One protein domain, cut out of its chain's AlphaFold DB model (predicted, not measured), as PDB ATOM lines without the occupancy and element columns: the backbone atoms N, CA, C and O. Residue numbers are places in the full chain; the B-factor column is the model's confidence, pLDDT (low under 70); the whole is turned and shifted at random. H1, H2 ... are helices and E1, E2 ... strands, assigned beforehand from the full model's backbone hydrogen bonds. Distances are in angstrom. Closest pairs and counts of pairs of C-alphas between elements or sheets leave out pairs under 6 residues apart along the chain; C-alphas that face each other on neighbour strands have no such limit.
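This is residues 15 to 129 of the 252 residues of the protein "Methyltransf_12 domain-containing protein" of Reticulomyxa filosa (UniProt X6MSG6). With little regular structure, a small parallel sheet, in the order E1 E2 E3, has H1 and H2 over one face and H3 over the other; within the long loop 64 to 104, residues 83 to 90 stick out. Of 115 printed residues, 42 are in three named helices and three named strands, a mixed class, in the order E1 H1 E2 H2 E3 H3. The whole is compact, radius of gyration of the C-alphas 14.9 A, spans 43 by 35 by 23 A.

E1, residues 23 to 26, H1, residues 32 to 39, and E2, residues 47 to 51, form a strand-helix-strand unit, parallel neighbour strands with a helix between, its crossover right-handed; N 48 and O 23 are 2.9 A apart, within hydrogen-bond range. E2, H2, residues 54 to 63, and E3, residues 105 to 108, form another, also right-handed, with N 107 and O 49 2.8 A apart. H1 and H2 are on the same face. H3, residues 114 to 124, is on the opposite face; its closest C-alphas to E3 are Lys 120 and Ile 107, 7.1 A. Every O i to N i+4 pair is within range in H1 and H2, 6 of 7 in H3.

E1 begins at C-alpha 23 (272.847, 148.534, 301.482). H3, 15.7 A long, ends at C-alpha 124 (270.108, 151.686, 312.636).

The printed part has no cut. The link H2 to E3 is long, 41 residues. Residues 67 to 104 have pLDDT under 70.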
ATOM      1  N   SER A  15     267.141 151.580 290.695       82.12
ATOM      2  CA  SER A  15     266.375 152.412 289.761       82.12
ATOM      3  C   SER A  15     264.857 152.225 289.856       82.12
ATOM      4  O   SER A  15     264.106 153.067 289.364       82.12
ATOM      5  N   ASP A  16     264.388 151.144 290.484       84.56
ATOM      6  CA  ASP A  16     262.968 150.940 290.768       84.56
ATOM      7  C   ASP A  16     262.546 151.753 292.004       84.56
ATOM      8  O   ASP A  16     262.803 151.367 293.145       84.56
ATOM      9  N   GLY A  17     261.866 152.880 291.776       73.31
ATOM     10  CA  GLY A  17     261.435 153.800 292.837       73.31
ATOM     11  C   GLY A  17     260.467 153.202 293.869       73.31
ATOM     12  O   GLY A  17     260.330 153.752 294.968       73.31
ATOM     13  N   ASN A  18     259.826 152.069 293.562       79.94
ATOM     14  CA  ASN A  18     258.964 151.354 294.506       79.94
ATOM     15  C   ASN A  18     259.758 150.433 295.439       79.94
ATOM     16  O   ASN A  18     259.280 150.081 296.521       79.94
ATOM     17  N   ASN A  19     260.981 150.070 295.059       83.38
ATOM     18  CA  ASN A  19     261.818 149.184 295.840       83.38
ATOM     19  C   ASN A  19     262.564 149.948 296.947       83.38
ATOM     20  O   ASN A  19     262.870 151.138 296.853       83.38
ATOM     21  N   THR A  20     262.841 149.265 298.054       89.88
ATOM     22  CA  THR A  20     263.668 149.803 299.139       89.88
ATOM     23  C   THR A  20     264.766 148.803 299.439       89.88
ATOM     24  O   THR A  20     264.536 147.814 300.133       89.88
ATOM     25  N   VAL A  21     265.951 149.073 298.898       93.62
ATOM     26  CA  VAL A  21     267.127 148.205 299.004       93.62
ATOM     27  C   VAL A  21     267.980 148.649 300.187       93.62
ATOM     28  O   VAL A  21     268.415 149.798 300.245       93.62
ATOM     29  N   ARG A  22     268.232 147.740 301.133       94.94
ATOM     30  CA  ARG A  22     269.157 147.963 302.252       94.94
ATOM     31  C   ARG A  22     270.576 147.633 301.828       94.94
ATOM     32  O   ARG A  22     270.853 146.490 301.464       94.94
ATOM     33  N   ILE A  23     271.461 148.617 301.935       95.81
ATOM     34  CA  ILE A  23     272.847 148.534 301.482       95.81
ATOM     35  C   ILE A  23     273.792 148.746 302.662       95.81
ATOM     36  O   ILE A  23     273.609 149.673 303.454       95.81
ATOM     37  N   LEU A  24     274.809 147.896 302.756       97.44
ATOM     38  CA  LEU A  24     275.926 148.036 303.686       97.44
ATOM     39  C   LEU A  24     277.237 148.105 302.904       97.44
ATOM     40  O   LEU A  24     277.507 147.222 302.098       97.44
ATOM     41  N   ASP A  25     278.060 149.109 303.171       96.88
ATOM     42  CA  ASP A  25     279.435 149.203 302.679       96.88
ATOM     43  C   ASP A  25     280.409 148.966 303.840       96.88
ATOM     44  O   ASP A  25     280.400 149.707 304.827       96.88
ATOM     45  N   LEU A  26     281.217 147.910 303.749       97.06
ATOM     46  CA  LEU A  26     282.214 147.550 304.754       97.06
ATOM     47  C   LEU A  26     283.604 148.009 304.312       97.06
ATOM     48  O   LEU A  26     284.156 147.477 303.350       97.06
ATOM     49  N   GLY A  27     284.183 148.935 305.078       94.94
ATOM     50  CA  GLY A  27     285.420 149.651 304.755       94.94
ATOM     51  C   GLY A  27     285.173 150.802 303.785       94.94
ATOM     52  O   GLY A  27     285.843 150.917 302.761       94.94
ATOM     53  N   CYS A  28     284.176 151.630 304.102       93.31
ATOM     54  CA  CYS A  28     283.649 152.655 303.206       93.31
ATOM     55  C   CYS A  28     284.594 153.848 302.974       93.31
ATOM     56  O   CYS A  28     284.368 154.635 302.052       93.31
ATOM     57  N   CYS A  29     285.658 154.001 303.773       93.06
ATOM     58  CA  CYS A  29     286.635 155.083 303.681       93.06
ATOM     59  C   CYS A  29     285.952 156.467 303.626       93.06
ATOM     60  O   CYS A  29     285.330 156.889 304.596       93.06
ATOM     61  N   PHE A  30     286.028 157.174 302.493       89.38
ATOM     62  CA  PHE A  30     285.406 158.495 302.295       89.38
ATOM     63  C   PHE A  30     283.911 158.435 301.921       89.38
ATOM     64  O   PHE A  30     283.289 159.467 301.663       89.38
ATOM     65  N   GLY A  31     283.333 157.236 301.827       88.62
ATOM     66  CA  GLY A  31     281.936 157.007 301.462       88.62
ATOM     67  C   GLY A  31     281.622 157.228 299.980       88.62
ATOM     68  O   GLY A  31     280.466 157.442 299.624       88.62
ATOM     69  N   THR A  32     282.617 157.202 299.091       86.12
ATOM     70  CA  THR A  32     282.420 157.459 297.652       86.12
ATOM     71  C   THR A  32     281.456 156.460 296.999       86.12
ATOM     72  O   THR A  32     280.608 156.846 296.189       86.12
ATOM     73  N   ASP A  33     281.549 155.180 297.362       88.38
ATOM     74  CA  ASP A  33     280.679 154.135 296.821       88.38
ATOM     75  C   ASP A  33     279.239 154.261 297.349       88.38
ATOM     76  O   ASP A  33     278.292 154.151 296.568       88.38
ATOM     77  N   LEU A  34     279.061 154.644 298.621       89.69
ATOM     78  CA  LEU A  34     277.751 154.996 299.199       89.69
ATOM     79  C   LEU A  34     277.043 156.081 298.381       89.69
ATOM     80  O   LEU A  34     275.862 155.954 298.053       89.69
ATOM     81  N   ARG A  35     277.776 157.126 297.986       87.06
ATOM     82  CA  ARG A  35     277.239 158.218 297.157       87.06
ATOM     83  C   ARG A  35     276.866 157.761 295.762       87.06
ATOM     84  O   ARG A  35     275.886 158.252 295.212       87.06
ATOM     85  N   SER A  36     277.616 156.812 295.210       87.56
ATOM     86  CA  SER A  36     277.280 156.201 293.926       87.56
ATOM     87  C   SER A  36     275.964 155.426 294.014       87.56
ATOM     88  O   SER A  36     275.111 155.606 293.152       87.56
ATOM     89  N   PHE A  37     275.747 154.648 295.084       89.31
ATOM     90  CA  PHE A  37     274.466 153.965 295.303       89.31
ATOM     91  C   PHE A  37     273.297 154.950 295.387       89.31
ATOM     92  O   PHE A  37     272.268 154.742 294.747       89.31
ATOM     93  N   VAL A  38     273.450 156.035 296.155       87.88
ATOM     94  CA  VAL A  38     272.404 157.060 296.297       87.88
ATOM     95  C   VAL A  38     272.135 157.772 294.970       87.88
ATOM     96  O   VAL A  38     270.980 157.985 294.608       87.88
ATOM     97  N   ALA A  39     273.181 158.094 294.209       85.56
ATOM     98  CA  ALA A  39     273.046 158.708 292.891       85.56
ATOM     99  C   ALA A  39     272.303 157.820 291.884       85.56
ATOM    100  O   ALA A  39     271.565 158.335 291.048       85.56
ATOM    101  N   ASP A  40     272.471 156.500 291.991       87.38
ATOM    102  CA  ASP A  40     271.770 155.506 291.174       87.38
ATOM    103  C   ASP A  40     270.354 155.168 291.702       87.38
ATOM    104  O   ASP A  40     269.684 154.304 291.139       87.38
ATOM    105  N   GLY A  41     269.868 155.857 292.745       87.62
ATOM    106  CA  GLY A  41     268.479 155.775 293.219       87.62
ATOM    107  C   GLY A  41     268.284 155.175 294.615       87.62
ATOM    108  O   GLY A  41     267.152 155.134 295.101       87.62
ATOM    109  N   ALA A  42     269.347 154.741 295.303       89.56
ATOM    110  CA  ALA A  42     269.214 154.224 296.664       89.56
ATOM    111  C   ALA A  42     268.708 155.307 297.636       89.56
ATOM    112  O   ALA A  42     269.213 156.429 297.683       89.56
ATOM    113  N   LYS A  43     267.729 154.948 298.470       87.81
ATOM    114  CA  LYS A  43     267.218 155.824 299.533       87.81
ATOM    115  C   LYS A  43     268.262 155.935 300.644       87.81
ATOM    116  O   LYS A  43     268.651 154.920 301.219       87.81
ATOM    117  N   VAL A  44     268.675 157.160 300.969       85.81
ATOM    118  CA  VAL A  44     269.768 157.434 301.922       85.81
ATOM    119  C   VAL A  44     269.562 156.771 303.291       85.81
ATOM    120  O   VAL A  44     270.477 156.139 303.815       85.81
ATOM    121  N   ASP A  45     268.319 156.748 303.783       86.12
ATOM    122  CA  ASP A  45     267.909 156.096 305.037       86.12
ATOM    123  C   ASP A  45     268.072 154.570 305.043       86.12
ATOM    124  O   ASP A  45     267.732 153.913 306.024       86.12
ATOM    125  N   TYR A  46     268.543 153.962 303.956       90.19
ATOM    126  CA  TYR A  46     268.755 152.521 303.815       90.19
ATOM    127  C   TYR A  46     270.183 152.177 303.391       90.19
ATOM    128  O   TYR A  46     270.485 151.008 303.165       90.19
ATOM    129  N   VAL A  47     271.073 153.170 303.371       91.69
ATOM    130  CA  VAL A  47     272.483 153.037 303.012       91.69
ATOM    131  C   VAL A  47     273.334 153.261 304.267       91.69
ATOM    132  O   VAL A  47     273.172 154.260 304.970       91.69
ATOM    133  N   VAL A  48     274.187 152.292 304.605       94.50
ATOM    134  CA  VAL A  48     275.025 152.309 305.815       94.50
ATOM    135  C   VAL A  48     276.484 152.094 305.429       94.50
ATOM    136  O   VAL A  48     276.799 151.134 304.733       94.50
ATOM    137  N   GLY A  49     277.369 152.966 305.904       95.25
ATOM    138  CA  GLY A  49     278.817 152.832 305.754       95.25
ATOM    139  C   GLY A  49     279.474 152.408 307.059       95.25
ATOM    140  O   GLY A  49     279.126 152.924 308.117       95.25
ATOM    141  N   VAL A  50     280.437 151.495 307.006       96.44
ATOM    142  CA  VAL A  50     281.266 151.115 308.155       96.44
ATOM    143  C   VAL A  50     282.720 151.378 307.807       96.44
ATOM    144  O   VAL A  50     283.190 150.929 306.765       96.44
ATOM    145  N   ASP A  51     283.451 152.055 308.681       95.75
ATOM    146  CA  ASP A  51     284.909 152.113 308.602       95.75
ATOM    147  C   ASP A  51     285.521 152.052 310.001       95.75
ATOM    148  O   ASP A  51     284.888 152.410 310.994       95.75
ATOM    149  N   LYS A  52     286.764 151.584 310.090       93.94
ATOM    150  CA  LYS A  52     287.495 151.524 311.353       93.94
ATOM    151  C   LYS A  52     287.953 152.909 311.801       93.94
ATOM    152  O   LYS A  52     288.007 153.159 313.003       93.94
ATOM    153  N   PHE A  53     288.289 153.779 310.852       89.88
ATOM    154  CA  PHE A  53     288.908 155.074 311.112       89.88
ATOM    155  C   PHE A  53     287.900 156.195 310.872       89.88
ATOM    156  O   PHE A  53     287.449 156.414 309.746       89.88
ATOM    157  N   SER A  54     287.535 156.915 311.935       91.19
ATOM    158  CA  SER A  54     286.593 158.035 311.834       91.19
ATOM    159  C   SER A  54     287.145 159.166 310.973       91.19
ATOM    160  O   SER A  54     286.383 159.836 310.292       91.19
ATOM    161  N   GLU A  55     288.466 159.327 310.922       89.56
ATOM    162  CA  GLU A  55     289.151 160.371 310.165       89.56
ATOM    163  C   GLU A  55     288.859 160.289 308.661       89.56
ATOM    164  O   GLU A  55     288.767 161.319 307.994       89.56
ATOM    165  N   PHE A  56     288.686 159.080 308.115       87.94
ATOM    166  CA  PHE A  56     288.298 158.910 306.714       87.94
ATOM    167  C   PHE A  56     286.844 159.316 306.479       87.94
ATOM    168  O   PHE A  56     286.555 160.027 305.517       87.94
ATOM    169  N   ILE A  57     285.947 158.940 307.388       87.88
ATOM    170  CA  ILE A  57     284.541 159.343 307.328       87.88
ATOM    171  C   ILE A  57     284.432 160.871 307.426       87.88
ATOM    172  O   ILE A  57     283.798 161.496 306.578       87.88
ATOM    173  N   ASP A  58     285.109 161.484 308.398       86.06
ATOM    174  CA  ASP A  58     285.102 162.929 308.627       86.06
ATOM    175  C   ASP A  58     285.652 163.703 307.427       86.06
ATOM    176  O   ASP A  58     285.085 164.731 307.037       86.06
ATOM    177  N   LEU A  59     286.735 163.201 306.822       86.25
ATOM    178  CA  LEU A  59     287.309 163.775 305.612       86.25
ATOM    179  C   LEU A  59     286.362 163.628 304.420       86.25
ATOM    180  O   LEU A  59     286.239 164.565 303.640       86.25
ATOM    181  N   GLY A  60     285.672 162.496 304.281       85.25
ATOM    182  CA  GLY A  60     284.631 162.316 303.272       85.25
ATOM    183  C   GLY A  60     283.498 163.328 303.453       85.25
ATOM    184  O   GLY A  60     283.179 164.078 302.533       85.25
ATOM    185  N   LEU A  61     282.927 163.416 304.654       83.75
ATOM    186  CA  LEU A  61     281.852 164.362 304.970       83.75
ATOM    187  C   LEU A  61     282.249 165.814 304.669       83.75
ATOM    188  O   LEU A  61     281.439 166.584 304.157       83.75
ATOM    189  N   GLU A  62     283.491 166.194 304.964       83.56
ATOM    190  CA  GLU A  62     284.031 167.510 304.623       83.56
ATOM    191  C   GLU A  62     284.217 167.689 303.118       83.56
ATOM    192  O   GLU A  62     283.728 168.657 302.542       83.56
ATOM    193  N   PHE A  63     284.889 166.732 302.478       80.75
ATOM    194  CA  PHE A  63     285.237 166.787 301.067       80.75
ATOM    195  C   PHE A  63     283.999 166.947 300.177       80.75
ATOM    196  O   PHE A  63     284.020 167.693 299.197       80.75
ATOM    197  N   PHE A  64     282.914 166.258 300.521       76.75
ATOM    198  CA  PHE A  64     281.663 166.295 299.772       76.75
ATOM    199  C   PHE A  64     280.663 167.350 300.284       76.75
ATOM    200  O   PHE A  64     279.611 167.530 299.672       76.75
ATOM    201  N   GLY A  65     280.991 168.085 301.353       74.06
ATOM    202  CA  GLY A  65     280.146 169.153 301.894       74.06
ATOM    203  C   GLY A  65     278.877 168.661 302.598       74.06
ATOM    204  O   GLY A  65     277.866 169.365 302.603       74.06
ATOM    205  N   ASP A  66     278.914 167.463 303.179       70.81
ATOM    206  CA  ASP A  66     277.789 166.866 303.905       70.81
ATOM    207  C   ASP A  66     277.674 167.392 305.344       70.81
ATOM    208  O   ASP A  66     276.575 167.408 305.894       70.81
ATOM    209  N   LYS A  67     278.781 167.864 305.949       64.62
ATOM    210  CA  LYS A  67     278.810 168.373 307.340       64.62
ATOM    211  C   LYS A  67     277.787 169.489 307.606       64.62
ATOM    212  O   LYS A  67     277.347 169.648 308.739       64.62
ATOM    213  N   GLU A  68     277.410 170.254 306.580       53.62
ATOM    214  CA  GLU A  68     276.542 171.433 306.710       53.62
ATOM    215  C   GLU A  68     275.114 171.230 306.164       53.62
ATOM    216  O   GLU A  68     274.280 172.127 306.281       53.62
ATOM    217  N   LYS A  69     274.786 170.068 305.576       52.03
ATOM    218  CA  LYS A  69     273.511 169.856 304.863       52.03
ATOM    219  C   LYS A  69     272.612 168.826 305.549       52.03
ATOM    220  O   LYS A  69     272.451 167.706 305.070       52.03
ATOM    221  N   SER A  70     271.927 169.258 306.609       38.75
ATOM    222  CA  SER A  70     270.760 168.547 307.161       38.75
ATOM    223  C   SER A  70     269.484 168.707 306.322       38.75
ATOM    224  O   SER A  70     268.474 168.082 306.620       38.75
ATOM    225  N   MET A  71     269.483 169.507 305.255       34.53
ATOM    226  CA  MET A  71     268.277 169.776 304.470       34.53
ATOM    227  C   MET A  71     268.613 169.982 302.988       34.53
ATOM    228  O   MET A  71     269.339 170.901 302.628       34.53
ATOM    229  N   ALA A  72     267.987 169.155 302.148       30.48
ATOM    230  CA  ALA A  72     267.693 169.366 300.730       30.48
ATOM    231  C   ALA A  72     268.845 169.450 299.696       30.48
ATOM    232  O   ALA A  72     269.846 170.151 299.819       30.48
ATOM    233  N   LYS A  73     268.594 168.723 298.595       45.38
ATOM    234  CA  LYS A  73     269.237 168.751 297.270       45.38
ATOM    235  C   LYS A  73     269.956 170.066 296.954       45.38
ATOM    236  O   LYS A  73     269.299 171.099 296.896       45.38
ATOM    237  N   SER A  74     271.243 170.002 296.597       33.59
ATOM    238  CA  SER A  74     271.890 170.950 295.669       33.59
ATOM    239  C   SER A  74     273.280 170.466 295.238       33.59
ATOM    240  O   SER A  74     274.163 170.278 296.081       33.59
ATOM    241  N   TYR A  75     273.444 170.324 293.917       41.66
ATOM    242  CA  TYR A  75     274.711 170.241 293.183       41.66
ATOM    243  C   TYR A  75     275.601 171.447 293.502       41.66
ATOM    244  O   TYR A  75     275.126 172.577 293.409       41.66
ATOM    245  N   VAL A  76     276.891 171.230 293.781       35.25
ATOM    246  CA  VAL A  76     277.909 172.291 293.715       35.25
ATOM    247  C   VAL A  76     279.218 171.725 293.159       35.25
ATOM    248  O   VAL A  76     279.745 170.723 293.632       35.25
ATOM    249  N   HIS A  77     279.718 172.395 292.124       35.91
ATOM    250  CA  HIS A  77     281.029 172.230 291.507       35.91
ATOM    251  C   HIS A  77     282.144 172.597 292.504       35.91
ATOM    252  O   HIS A  77     282.127 173.709 293.029       35.91
ATOM    253  N   PHE A  78     283.134 171.722 292.730       37.78
ATOM    254  CA  PHE A  78     284.318 172.074 293.524       37.78
ATOM    255  C   PHE A  78     285.621 171.911 292.729       37.78
ATOM    256  O   PHE A  78     286.136 170.813 292.530       37.78
ATOM    257  N   GLN A  79     286.186 173.051 292.327       42.78
ATOM    258  CA  GLN A  79     287.623 173.243 292.154       42.78
ATOM    259  C   GLN A  79     288.113 174.146 293.295       42.78
ATOM    260  O   GLN A  79     287.847 175.345 293.250       42.78
ATOM    261  N   LYS A  80     288.896 173.619 294.251       37.25
ATOM    262  CA  LYS A  80     290.248 174.137 294.570       37.25
ATOM    263  C   LYS A  80     290.939 173.462 295.767       37.25
ATOM    264  O   LYS A  80     290.436 173.443 296.878       37.25
ATOM    265  N   LYS A  81     292.206 173.115 295.491       35.50
ATOM    266  CA  LYS A  81     293.405 173.140 296.358       35.50
ATOM    267  C   LYS A  81     293.483 172.165 297.549       35.50
ATOM    268  O   LYS A  81     293.628 172.575 298.692       35.50
ATOM    269  N   CYS A  82     293.673 170.880 297.244       36.56
ATOM    270  CA  CYS A  82     294.580 170.055 298.052       36.56
ATOM    271  C   CYS A  82     296.030 170.352 297.632       36.56
ATOM    272  O   CYS A  82     296.421 170.096 296.495       36.56
ATOM    273  N   THR A  83     296.839 170.906 298.535       39.28
ATOM    274  CA  THR A  83     298.265 171.223 298.312       39.28
ATOM    275  C   THR A  83     299.203 170.039 298.568       39.28
ATOM    276  O   THR A  83     300.417 170.167 298.408       39.28
ATOM    277  N   ASN A  84     298.668 168.867 298.924       39.78
ATOM    278  CA  ASN A  84     299.467 167.685 299.221       39.78
ATOM    279  C   ASN A  84     299.689 166.829 297.958       39.78
ATOM    280  O   ASN A  84     298.777 166.151 297.479       39.78
ATOM    281  N   LYS A  85     300.914 166.873 297.412       37.66
ATOM    282  CA  LYS A  85     301.306 166.233 296.138       37.66
ATOM    283  C   LYS A  85     301.165 164.700 296.126       37.66
ATOM    284  O   LYS A  85     301.069 164.123 295.047       37.66
ATOM    285  N   SER A  86     301.110 164.039 297.286       43.69
ATOM    286  CA  SER A  86     300.931 162.577 297.364       43.69
ATOM    287  C   SER A  86     299.476 162.120 297.201       43.69
ATOM    288  O   SER A  86     299.247 160.999 296.755       43.69
ATOM    289  N   LEU A  87     298.485 162.977 297.487       42.91
ATOM    290  CA  LEU A  87     297.064 162.643 297.297       42.91
ATOM    291  C   LEU A  87     296.566 162.923 295.871       42.91
ATOM    292  O   LEU A  87     295.550 162.375 295.456       42.91
ATOM    293  N   THR A  88     297.279 163.730 295.081       34.62
ATOM    294  CA  THR A  88     296.816 164.210 293.764       34.62
ATOM    295  C   THR A  88     296.574 163.084 292.747       34.62
ATOM    296  O   THR A  88     295.741 163.219 291.857       34.62
ATOM    297  N   ILE A  89     297.248 161.940 292.899       37.66
ATOM    298  CA  ILE A  89     297.066 160.756 292.041       37.66
ATOM    299  C   ILE A  89     295.822 159.940 292.424       37.66
ATOM    300  O   ILE A  89     295.238 159.294 291.556       37.66
ATOM    301  N   PHE A  90     295.396 159.981 293.688       37.47
ATOM    302  CA  PHE A  90     294.171 159.315 294.144       37.47
ATOM    303  C   PHE A  90     292.912 160.056 293.651       37.47
ATOM    304  O   PHE A  90     291.854 159.464 293.475       37.47
ATOM    305  N   PHE A  91     293.063 161.349 293.354       35.62
ATOM    306  CA  PHE A  91     291.989 162.274 292.996       35.62
ATOM    307  C   PHE A  91     291.563 162.268 291.520       35.62
ATOM    308  O   PHE A  91     290.480 162.752 291.201       35.62
ATOM    309  N   PHE A  92     292.368 161.715 290.605       33.09
ATOM    310  CA  PHE A  92     292.082 161.811 289.163       33.09
ATOM    311  C   PHE A  92     290.905 160.931 288.695       33.09
ATOM    312  O   PHE A  92     290.439 161.069 287.570       33.09
ATOM    313  N   PHE A  93     290.392 160.048 289.559       35.94
ATOM    314  CA  PHE A  93     289.251 159.171 289.264       35.94
ATOM    315  C   PHE A  93     287.890 159.728 289.713       35.94
ATOM    316  O   PHE A  93     286.867 159.082 289.508       35.94
ATOM    317  N   MET A  94     287.853 160.917 290.316       43.66
ATOM    318  CA  MET A  94     286.712 161.372 291.117       43.66
ATOM    319  C   MET A  94     285.885 162.473 290.444       43.66
ATOM    320  O   MET A  94     285.502 163.456 291.073       43.66
ATOM    321  N   LEU A  95     285.621 162.338 289.142       35.81
ATOM    322  CA  LEU A  95     284.925 163.371 288.372       35.81
ATOM    323  C   LEU A  95     283.399 163.190 288.324       35.81
ATOM    324  O   LEU A  95     282.820 163.410 287.277       35.81
ATOM    325  N   PHE A  96     282.748 162.824 289.430       32.28
ATOM    326  CA  PHE A  96     281.316 163.078 289.668       32.28
ATOM    327  C   PHE A  96     281.091 163.148 291.186       32.28
ATOM    328  O   PHE A  96     280.963 162.134 291.864       32.28
ATOM    329  N   VAL A  97     281.109 164.360 291.741       42.28
ATOM    330  CA  VAL A  97     280.838 164.612 293.164       42.28
ATOM    331  C   VAL A  97     279.319 164.662 293.336       42.28
ATOM    332  O   VAL A  97     278.700 165.693 293.076       42.28
ATOM    333  N   ILE A  98     278.699 163.548 293.738       43.75
ATOM    334  CA  ILE A  98     277.325 163.574 294.250       43.75
ATOM    335  C   ILE A  98     277.378 163.937 295.735       43.75
ATOM    336  O   ILE A  98     277.884 163.182 296.566       43.75
ATOM    337  N   VAL A  99     276.839 165.109 296.061       42.19
ATOM    338  CA  VAL A  99     276.531 165.497 297.441       42.19
ATOM    339  C   VAL A  99     275.340 164.656 297.892       42.19
ATOM    340  O   VAL A  99     274.261 164.753 297.303       42.19
ATOM    341  N   VAL A 100     275.527 163.834 298.920       45.66
ATOM    342  CA  VAL A 100     274.432 163.087 299.542       45.66
ATOM    343  C   VAL A 100     273.950 163.939 300.704       45.66
ATOM    344  O   VAL A 100     274.502 163.910 301.793       45.66
ATOM    345  N   GLY A 101     272.959 164.786 300.433       38.28
ATOM    346  CA  GLY A 101     272.256 165.496 301.498       38.28
ATOM    347  C   GLY A 101     271.376 164.521 302.279       38.28
ATOM    348  O   GLY A 101     270.649 163.738 301.663       38.28
ATOM    349  N   GLY A 102     271.415 164.610 303.608       47.03
ATOM    350  CA  GLY A 102     270.678 163.742 304.528       47.03
ATOM    351  C   GLY A 102     271.535 162.595 305.064       47.03
ATOM    352  O   GLY A 102     272.140 161.858 304.296       47.03
ATOM    353  N   ASP A 103     271.603 162.504 306.390       53.59
ATOM    354  CA  ASP A 103     272.212 161.501 307.275       53.59
ATOM    355  C   ASP A 103     272.642 160.161 306.639       53.59
ATOM    356  O   ASP A 103     272.067 159.105 306.915       53.59
ATOM    357  N   THR A 104     273.711 160.152 305.834       59.94
ATOM    358  CA  THR A 104     274.362 158.886 305.471       59.94
ATOM    359  C   THR A 104     274.844 158.248 306.765       59.94
ATOM    360  O   THR A 104     275.553 158.866 307.564       59.94
ATOM    361  N   ARG A 105     274.406 157.017 307.022       85.06
ATOM    362  CA  ARG A 105     274.570 156.415 308.342       85.06
ATOM    363  C   ARG A 105     275.919 155.729 308.422       85.06
ATOM    364  O   ARG A 105     276.074 154.593 307.982       85.06
ATOM    365  N   PHE A 106     276.890 156.445 308.971       90.44
ATOM    366  CA  PHE A 106     278.231 155.929 309.189       90.44
ATOM    367  C   PHE A 106     278.368 155.265 310.560       90.44
ATOM    368  O   PHE A 106     277.846 155.738 311.571       90.44
ATOM    369  N   ILE A 107     279.106 154.163 310.597       93.50
ATOM    370  CA  ILE A 107     279.467 153.425 311.800       93.50
ATOM    371  C   ILE A 107     280.992 153.373 311.874       93.50
ATOM    372  O   ILE A 107     281.641 152.771 311.022       93.50
ATOM    373  N   VAL A 108     281.556 153.923 312.947       94.94
ATOM    374  CA  VAL A 108     282.975 153.729 313.274       94.94
ATOM    375  C   VAL A 108     283.126 152.396 314.005       94.94
ATOM    376  O   VAL A 108     282.652 152.262 315.140       94.94
ATOM    377  N   CYS A 109     283.703 151.380 313.370       95.06
ATOM    378  CA  CYS A 109     283.880 150.050 313.955       95.06
ATOM    379  C   CYS A 109     284.963 149.252 313.228       95.06
ATOM    380  O   CYS A 109     285.041 149.270 312.002       95.06
ATOM    381  N   ASP A 110     285.749 148.480 313.981       94.25
ATOM    382  CA  ASP A 110     286.567 147.423 313.391       94.25
ATOM    383  C   ASP A 110     285.648 146.297 312.891       94.25
ATOM    384  O   ASP A 110     284.796 145.813 313.636       94.25
ATOM    385  N   ILE A 111     285.807 145.882 311.634       94.88
ATOM    386  CA  ILE A 111     284.970 144.847 311.005       94.88
ATOM    387  C   ILE A 111     285.212 143.471 311.658       94.88
ATOM    388  O   ILE A 111     284.318 142.627 311.653       94.88
ATOM    389  N   LEU A 112     286.380 143.246 312.277       95.31
ATOM    390  CA  LEU A 112     286.649 142.026 313.047       95.31
ATOM    391  C   LEU A 112     285.946 141.999 314.410       95.31
ATOM    392  O   LEU A 112     285.743 140.915 314.966       95.31
ATOM    393  N   ASP A 113     285.535 143.150 314.949       96.62
ATOM    394  CA  ASP A 113     284.732 143.210 316.171       96.62
ATOM    395  C   ASP A 113     283.253 142.964 315.848       96.62
ATOM    396  O   ASP A 113     282.406 143.865 315.848       96.62
ATOM    397  N   LYS A 114     282.938 141.692 315.575       96.50
ATOM    398  CA  LYS A 114     281.583 141.225 315.251       96.50
ATOM    399  C   LYS A 114     280.553 141.695 316.279       96.50
ATOM    400  O   LYS A 114     279.460 142.110 315.905       96.50
ATOM    401  N   LYS A 115     280.874 141.635 317.575       96.94
ATOM    402  CA  LYS A 115     279.924 141.973 318.644       96.94
ATOM    403  C   LYS A 115     279.520 143.443 318.557       96.94
ATOM    404  O   LYS A 115     278.326 143.739 318.481       96.94
ATOM    405  N   THR A 116     280.501 144.341 318.526       96.56
ATOM    406  CA  THR A 116     280.257 145.785 318.445       96.56
ATOM    407  C   THR A 116     279.603 146.159 317.119       96.56
ATOM    408  O   THR A 116     278.660 146.953 317.104       96.56
ATOM    409  N   LEU A 117     280.031 145.548 316.010       96.00
ATOM    410  CA  LEU A 117     279.449 145.781 314.690       96.00
ATOM    411  C   LEU A 117     277.951 145.440 314.670       96.00
ATOM    412  O   LEU A 117     277.130 146.274 314.288       96.00
ATOM    413  N   LEU A 118     277.577 144.245 315.140       95.44
ATOM    414  CA  LEU A 118     276.181 143.805 315.188       95.44
ATOM    415  C   LEU A 118     275.330 144.653 316.142       95.44
ATOM    416  O   LEU A 118     274.146 144.875 315.867       95.44
ATOM    417  N   GLU A 119     275.901 145.125 317.252       95.25
ATOM    418  CA  GLU A 119     275.222 146.043 318.167       95.25
ATOM    419  C   GLU A 119     274.937 147.387 317.482       95.25
ATOM    420  O   GLU A 119     273.798 147.857 317.500       95.25
ATOM    421  N   LYS A 120     275.931 147.995 316.828       94.69
ATOM    422  CA  LYS A 120     275.768 149.293 316.154       94.69
ATOM    423  C   LYS A 120     274.815 149.203 314.963       94.69
ATOM    424  O   LYS A 120     273.932 150.048 314.838       94.69
ATOM    425  N   ILE A 121     274.908 148.141 314.160       94.25
ATOM    426  CA  ILE A 121     273.955 147.870 313.074       94.25
ATOM    427  C   ILE A 121     272.529 147.739 313.620       94.25
ATOM    428  O   ILE A 121     271.608 148.291 313.026       94.25
ATOM    429  N   SER A 122     272.327 147.075 314.767       92.19
ATOM    430  CA  SER A 122     270.985 146.891 315.347       92.19
ATOM    431  C   SER A 122     270.249 148.198 315.646       92.19
ATOM    432  O   SER A 122     269.026 148.247 315.536       92.19
ATOM    433  N   LYS A 123     270.991 149.261 315.987       89.69
ATOM    434  CA  LYS A 123     270.435 150.578 316.322       89.69
ATOM    435  C   LYS A 123     269.902 151.311 315.086       89.69
ATOM    436  O   LYS A 123     268.973 152.098 315.205       89.69
ATOM    437  N   LEU A 124     270.463 151.034 313.906       85.62
ATOM    438  CA  LEU A 124     270.108 151.686 312.636       85.62
ATOM    439  C   LEU A 124     269.199 150.819 311.754       85.62
ATOM    440  O   LEU A 124     268.383 151.324 310.984       85.62
ATOM    441  N   ASN A 125     269.352 149.502 311.860       85.25
ATOM    442  CA  ASN A 125     268.591 148.495 311.142       85.25
ATOM    443  C   ASN A 125     268.237 147.356 312.116       85.25
ATOM    444  O   ASN A 125     268.962 146.360 312.181       85.25
ATOM    445  N   PRO A 126     267.117 147.462 312.860       82.12
ATOM    446  CA  PRO A 126     266.722 146.458 313.852       82.12
ATOM    447  C   PRO A 126     266.564 145.046 313.282       82.12
ATOM    448  O   PRO A 126     266.803 144.066 313.986       82.12
ATOM    449  N   LYS A 127     266.215 144.927 311.992       83.50
ATOM    450  CA  LYS A 127     266.127 143.633 311.301       83.50
ATOM    451  C   LYS A 127     267.493 142.987 311.063       83.50
ATOM    452  O   LYS A 127     267.532 141.783 310.845       83.50
ATOM    453  N   LYS A 128     268.587 143.761 311.090       84.00
ATOM    454  CA  LYS A 128     269.964 143.325 310.783       84.00
ATOM    455  C   LYS A 128     270.078 142.574 309.450       84.00
ATOM    456  O   LYS A 128     270.859 141.642 309.329       84.00
ATOM    457  N   GLN A 129     269.260 142.967 308.478       92.62
ATOM    458  CA  GLN A 129     269.166 142.330 307.168       92.62
ATOM    459  C   GLN A 129     269.487 143.354 306.089       92.62
ATOM    460  O   GLN A 129     268.885 144.432 306.070       92.62
TER     461      GLN A 129